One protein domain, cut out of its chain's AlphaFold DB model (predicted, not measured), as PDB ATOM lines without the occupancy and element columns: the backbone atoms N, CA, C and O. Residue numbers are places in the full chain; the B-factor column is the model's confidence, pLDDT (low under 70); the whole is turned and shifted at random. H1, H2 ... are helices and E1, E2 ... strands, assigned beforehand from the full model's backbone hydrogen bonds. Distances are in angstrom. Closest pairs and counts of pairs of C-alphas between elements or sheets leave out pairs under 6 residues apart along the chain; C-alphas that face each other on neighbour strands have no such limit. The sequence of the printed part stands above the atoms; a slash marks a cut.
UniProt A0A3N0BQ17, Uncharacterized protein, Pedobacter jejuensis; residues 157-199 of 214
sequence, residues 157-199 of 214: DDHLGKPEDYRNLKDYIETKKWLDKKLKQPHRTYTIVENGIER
ATOM      1  N   ASP A 157       9.029  36.454 112.348       86.31
ATOM      2  CA  ASP A 157       8.435  37.633 111.716       86.31
ATOM      3  C   ASP A 157       9.160  38.044 110.426       86.31
ATOM      4  O   ASP A 157       8.518  38.489 109.470       86.31
ATOM      5  N   ASP A 158      10.466  37.804 110.353       87.50
ATOM      6  CA  ASP A 158      11.310  38.050 109.185       87.50
ATOM      7  C   ASP A 158      11.377  36.879 108.186       87.50
ATOM      8  O   ASP A 158      12.108  36.964 107.199       87.50
ATOM      9  N   HIS A 159      10.567  35.824 108.365       88.19
ATOM     10  CA  HIS A 159      10.618  34.588 107.566       88.19
ATOM     11  C   HIS A 159      10.617  34.800 106.040       88.19
ATOM     12  O   HIS A 159      11.130  33.963 105.298       88.19
ATOM     13  N   LEU A 160      10.014  35.888 105.546       92.31
ATOM     14  CA  LEU A 160       9.992  36.188 104.115       92.31
ATOM     15  C   LEU A 160      11.368  36.596 103.565       92.31
ATOM     16  O   LEU A 160      11.617  36.335 102.391       92.31
ATOM     17  N   GLY A 161      12.233  37.228 104.360       92.00
ATOM     18  CA  GLY A 161      13.486  37.817 103.881       92.00
ATOM     19  C   GLY A 161      13.278  38.913 102.827       92.00
ATOM     20  O   GLY A 161      12.202  39.516 102.716       92.00
ATOM     21  N   LYS A 162      14.319  39.179 102.034       94.81
ATOM     22  CA  LYS A 162      14.311  40.167 100.947       94.81
ATOM     23  C   LYS A 162      14.244  39.482  99.575       94.81
ATOM     24  O   LYS A 162      14.632  38.324  99.455       94.81
ATOM     25  N   PRO A 163      13.775  40.164  98.510       94.88
ATOM     26  CA  PRO A 163      13.715  39.581  97.166       94.88
ATOM     27  C   PRO A 163      15.050  39.019  96.657       94.88
ATOM     28  O   PRO A 163      15.044  38.059  95.889       94.88
ATOM     29  N   GLU A 164      16.172  39.602  97.079       95.19
ATOM     30  CA  GLU A 164      17.526  39.212  96.672       95.19
ATOM     31  C   GLU A 164      17.970  37.871  97.275       95.19
ATOM     32  O   GLU A 164      18.847  37.214  96.716       95.19
ATOM     33  N   ASP A 165      17.329  37.429  98.364       92.06
ATOM     34  CA  ASP A 165      17.602  36.137  99.011       92.06
ATOM     35  C   ASP A 165      17.034  34.954  98.199       92.06
ATOM     36  O   ASP A 165      17.310  33.785  98.481       92.06
ATOM     37  N   TYR A 166      16.224  35.239  97.175       90.25
ATOM     38  CA  TYR A 166      15.552  34.240  96.352       90.25
ATOM     39  C   TYR A 166      16.265  34.048  95.023       90.25
ATOM     40  O   TYR A 166      16.779  34.978  94.408       90.25
ATOM     41  N   ARG A 167      16.177  32.824  94.489       89.62
ATOM     42  CA  ARG A 167      16.689  32.500  93.150       89.62
ATOM     43  C   ARG A 167      16.113  33.413  92.061       89.62
ATOM     44  O   ARG A 167      16.765  33.638  91.045       89.62
ATOM     45  N   ASN A 168      14.865  33.851  92.214       92.00
ATOM     46  CA  ASN A 168      14.194  34.773  91.303       92.00
ATOM     47  C   ASN A 168      12.979  35.439  91.980       92.00
ATOM     48  O   ASN A 168      12.425  34.935  92.958       92.00
ATOM     49  N   LEU A 169      12.512  36.543  91.389       94.25
ATOM     50  CA  LEU A 169      11.381  37.325  91.898       94.25
ATOM     51  C   LEU A 169      10.061  36.535  91.952       94.25
ATOM     52  O   LEU A 169       9.205  36.810  92.792       94.25
ATOM     53  N   LYS A 170       9.869  35.555  91.062       91.38
ATOM     54  CA  LYS A 170       8.648  34.744  91.050       91.38
ATOM     55  C   LYS A 170       8.548  33.896  92.318       91.38
ATOM     56  O   LYS A 170       7.480  33.882  92.926       91.38
ATOM     57  N   ASP A 171       9.642  33.258  92.729       88.19
ATOM     58  CA  ASP A 171       9.696  32.461  93.959       88.19
ATOM     59  C   ASP A 171       9.405  33.341  95.186       88.19
ATOM     60  O   ASP A 171       8.561  32.984  96.007       88.19
ATOM     61  N   TYR A 172       9.988  34.546  95.250       92.88
ATOM     62  CA  TYR A 172       9.683  35.532  96.298       92.88
ATOM     63  C   TYR A 172       8.188  35.888  96.349       92.88
ATOM     64  O   TYR A 172       7.558  35.843  97.407       92.88
ATOM     65  N   ILE A 173       7.577  36.204  95.201       93.81
ATOM     66  CA  ILE A 173       6.148  36.551  95.124       93.81
ATOM     67  C   ILE A 173       5.264  35.368  95.548       93.81
ATOM     68  O   ILE A 173       4.232  35.569  96.196       93.81
ATOM     69  N   GLU A 174       5.624  34.140  95.173       90.00
ATOM     70  CA  GLU A 174       4.886  32.935  95.558       90.00
ATOM     71  C   GLU A 174       4.978  32.668  97.067       90.00
ATOM     72  O   GLU A 174       3.942  32.408  97.691       90.00
ATOM     73  N   THR A 175       6.166  32.811  97.664       90.25
ATOM     74  CA  THR A 175       6.367  32.691  99.118       90.25
ATOM     75  C   THR A 175       5.632  33.788  99.876       90.25
ATOM     76  O   THR A 175       4.910  33.479 100.824       90.25
ATOM     77  N   LYS A 176       5.689  35.043  99.408       93.75
ATOM     78  CA  LYS A 176       4.924  36.158  99.986       93.75
ATOM     79  C   LYS A 176       3.424  35.864 100.006       93.75
ATOM     80  O   LYS A 176       2.790  35.933 101.054       93.75
ATOM     81  N   LYS A 177       2.855  35.435  98.873       93.25
ATOM     82  CA  LYS A 177       1.431  35.054  98.784       93.25
ATOM     83  C   LYS A 177       1.075  33.902  99.722       93.25
ATOM     84  O   LYS A 177      -0.026  33.872 100.279       93.25
ATOM     85  N   TRP A 178       1.963  32.916  99.854       91.12
ATOM     86  CA  TRP A 178       1.768  31.808 100.784       91.12
ATOM     87  C   TRP A 178       1.785  32.291 102.238       91.12
ATOM     88  O   TRP A 178       0.873  31.927 102.983       91.12
ATOM     89  N   LEU A 179       2.746  33.140 102.610       92.94
ATOM     90  CA  LEU A 179       2.887  33.688 103.957       92.94
ATOM     91  C   LEU A 179       1.684  34.561 104.327       92.94
ATOM     92  O   LEU A 179       1.056  34.315 105.354       92.94
ATOM     93  N   ASP A 180       1.266  35.467 103.438       93.56
ATOM     94  CA  ASP A 180       0.072  36.308 103.616       93.56
ATOM     95  C   ASP A 180      -1.186  35.465 103.861       93.56
ATOM     96  O   ASP A 180      -2.061  35.813 104.656       93.56
ATOM     97  N   LYS A 181      -1.305  34.324 103.171       93.00
ATOM     98  CA  LYS A 181      -2.405  33.377 103.389       93.00
ATOM     99  C   LYS A 181      -2.241  32.608 104.700       93.00
ATOM    100  O   LYS A 181      -3.245  32.296 105.339       93.00
ATOM    101  N   LYS A 182      -1.011  32.256 105.075       92.00
ATOM    102  CA  LYS A 182      -0.714  31.472 106.274       92.00
ATOM    103  C   LYS A 182      -0.971  32.283 107.540       92.00
ATOM    104  O   LYS A 182      -1.681  31.784 108.405       92.00
ATOM    105  N   LEU A 183      -0.502  33.527 107.596       93.88
ATOM    106  CA  LEU A 183      -0.703  34.451 108.718       93.88
ATOM    107  C   LEU A 183      -2.187  34.787 108.960       93.88
ATOM    108  O   LEU A 183      -2.570  35.127 110.069       93.88
ATOM    109  N   LYS A 184      -3.066  34.627 107.962       93.81
ATOM    110  CA  LYS A 184      -4.526  34.755 108.150       93.81
ATOM    111  C   LYS A 184      -5.170  33.567 108.875       93.81
ATOM    112  O   LYS A 184      -6.336  33.648 109.250       93.81
ATOM    113  N   GLN A 185      -4.469  32.442 109.017       92.75
ATOM    114  CA  GLN A 185      -4.977  31.279 109.750       92.75
ATOM    115  C   GLN A 185      -4.845  31.502 111.260       92.75
ATOM    116  O   GLN A 185      -3.940  32.221 111.674       92.75
ATOM    117  N   PRO A 186      -5.669  30.852 112.100       92.94
ATOM    118  CA  PRO A 186      -5.490  30.899 113.547       92.94
ATOM    119  C   PRO A 186      -4.081  30.452 113.954       92.94
ATOM    120  O   PRO A 186      -3.621  29.375 113.561       92.94
ATOM    121  N   HIS A 187      -3.406  31.283 114.738       93.69
ATOM    122  CA  HIS A 187      -2.063  31.038 115.251       93.69
ATOM    123  C   HIS A 187      -1.859  31.771 116.572       93.69
ATOM    124  O   HIS A 187      -2.632  32.660 116.930       93.69
ATOM    125  N   ARG A 188      -0.824  31.367 117.309       91.94
ATOM    126  CA  ARG A 188      -0.378  32.065 118.513       91.94
ATOM    127  C   ARG A 188       0.874  32.859 118.186       91.94
ATOM    128  O   ARG A 188       1.815  32.289 117.640       91.94
ATOM    129  N   THR A 189       0.901  34.116 118.595       93.12
ATOM    130  CA  THR A 189       2.102  34.948 118.547       93.12
ATOM    131  C   THR A 189       2.746  34.988 119.927       93.12
ATOM    132  O   THR A 189       2.046  35.019 120.945       93.12
ATOM    133  N   TYR A 190       4.069  34.914 119.975       91.06
ATOM    134  CA  TYR A 190       4.845  35.099 121.196       91.06
ATOM    135  C   TYR A 190       6.223  35.651 120.856       91.06
ATOM    136  O   TYR A 190       6.707  35.488 119.738       91.06
ATOM    137  N   THR A 191       6.852  36.261 121.848       93.19
ATOM    138  CA  THR A 191       8.158  36.893 121.712       93.19
ATOM    139  C   THR A 191       9.165  36.187 122.602       93.19
ATOM    140  O   THR A 191       8.841  35.819 123.734       93.19
ATOM    141  N   ILE A 192      10.381  36.003 122.096       90.50
ATOM    142  CA  ILE A 192      11.530  35.543 122.874       90.50
ATOM    143  C   ILE A 192      12.605  36.627 122.808       90.50
ATOM    144  O   ILE A 192      12.871  37.175 121.741       90.50
ATOM    145  N   VAL A 193      13.218  36.927 123.953       90.19
ATOM    146  CA  VAL A 193      14.397  37.791 124.035       90.19
ATOM    147  C   VAL A 193      15.608  36.907 124.296       90.19
ATOM    148  O   VAL A 193      15.745  36.346 125.381       90.19
ATOM    149  N   GLU A 194      16.490  36.788 123.307       84.69
ATOM    150  CA  GLU A 194      17.756  36.058 123.424       84.69
ATOM    151  C   GLU A 194      18.918  37.014 123.171       84.69
ATOM    152  O   GLU A 194      18.969  37.693 122.148       84.69
ATOM    153  N   ASN A 195      19.861  37.083 124.115       87.50
ATOM    154  CA  ASN A 195      21.037  37.962 124.037       87.50
ATOM    155  C   ASN A 195      20.694  39.442 123.749       87.50
ATOM    156  O   ASN A 195      21.432  40.133 123.054       87.50
ATOM    157  N   GLY A 196      19.559  39.924 124.270       87.56
ATOM    158  CA  GLY A 196      19.075  41.293 124.051       87.56
ATOM    159  C   GLY A 196      18.410  41.533 122.691       87.56
ATOM    160  O   GLY A 196      17.987  42.654 122.425       87.56
ATOM    161  N   ILE A 197      18.290  40.504 121.848       87.44
ATOM    162  CA  ILE A 197      17.572  40.565 120.575       87.44
ATOM    163  C   ILE A 197      16.164  40.022 120.797       87.44
ATOM    164  O   ILE A 197      15.979  38.865 121.175       87.44
ATOM    165  N   GLU A 198      15.174  40.875 120.565       91.00
ATOM    166  CA  GLU A 198      13.765  40.506 120.592       91.00
ATOM    167  C   GLU A 198      13.370  39.868 119.255       91.00
ATOM    168  O   GLU A 198      13.622  40.437 118.194       91.00
ATOM    169  N   ARG A 199      12.765  38.677 119.304       90.38
ATOM    170  CA  ARG A 199      12.261  37.967 118.124       90.38
ATOM    171  C   ARG A 199      10.822  37.543 118.321       90.38
ATOM    172  O   ARG A 199      10.480  36.936 119.341       90.38
TER     173      ARG A 199
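AT A GLANCE: This is residues 157 to 199 of the 214 residues of an uncharacterized protein of Pedobacter jejuensis (UniProt A0A3N0BQ17). The domain is a flat, open V: helix H1 makes one arm, the small hairpin of E1 and E2 the other, and the leading stretch, residues 157 to 168, folds back beside H1 inside the V. The 43 printed residues hold H1, E1 and E2 in that order, a mixed class with an antiparallel two-strand sheet. It is loose, with a radius of gyration of the C-alphas of 13.2 A and spans of 34 by 26 by 8 A.

IN THESE COORDINATES: Residues 157 to 168 have no named element. H1, residues 169 to 183, runs 20.9 A from (11.381, 37.325, 91.898). E1, residues 188 to 194, measures 19.2 A; E2, residues 197 to 199, measures 6.4 A and ends at (12.261, 37.967, 118.124).

HOW THE PARTS SIT: E1 and E2 form an antiparallel hairpin at 166 degrees; N 192 and O 199 are 2.9 A apart, within hydrogen-bond range. The C-alphas of Val 193 and Glu 198 face each other at 4.4 A. H1 and E2 are apart. In H1 every O i to N i+4 pair is within hydrogen-bond range.

THE WHOLE: The farthest C-alphas, Lys 170 and Asn 195, are 35.4 A apart. The printed part has no cut, both links are tight, and no printed residue is under 70 in pLDDT.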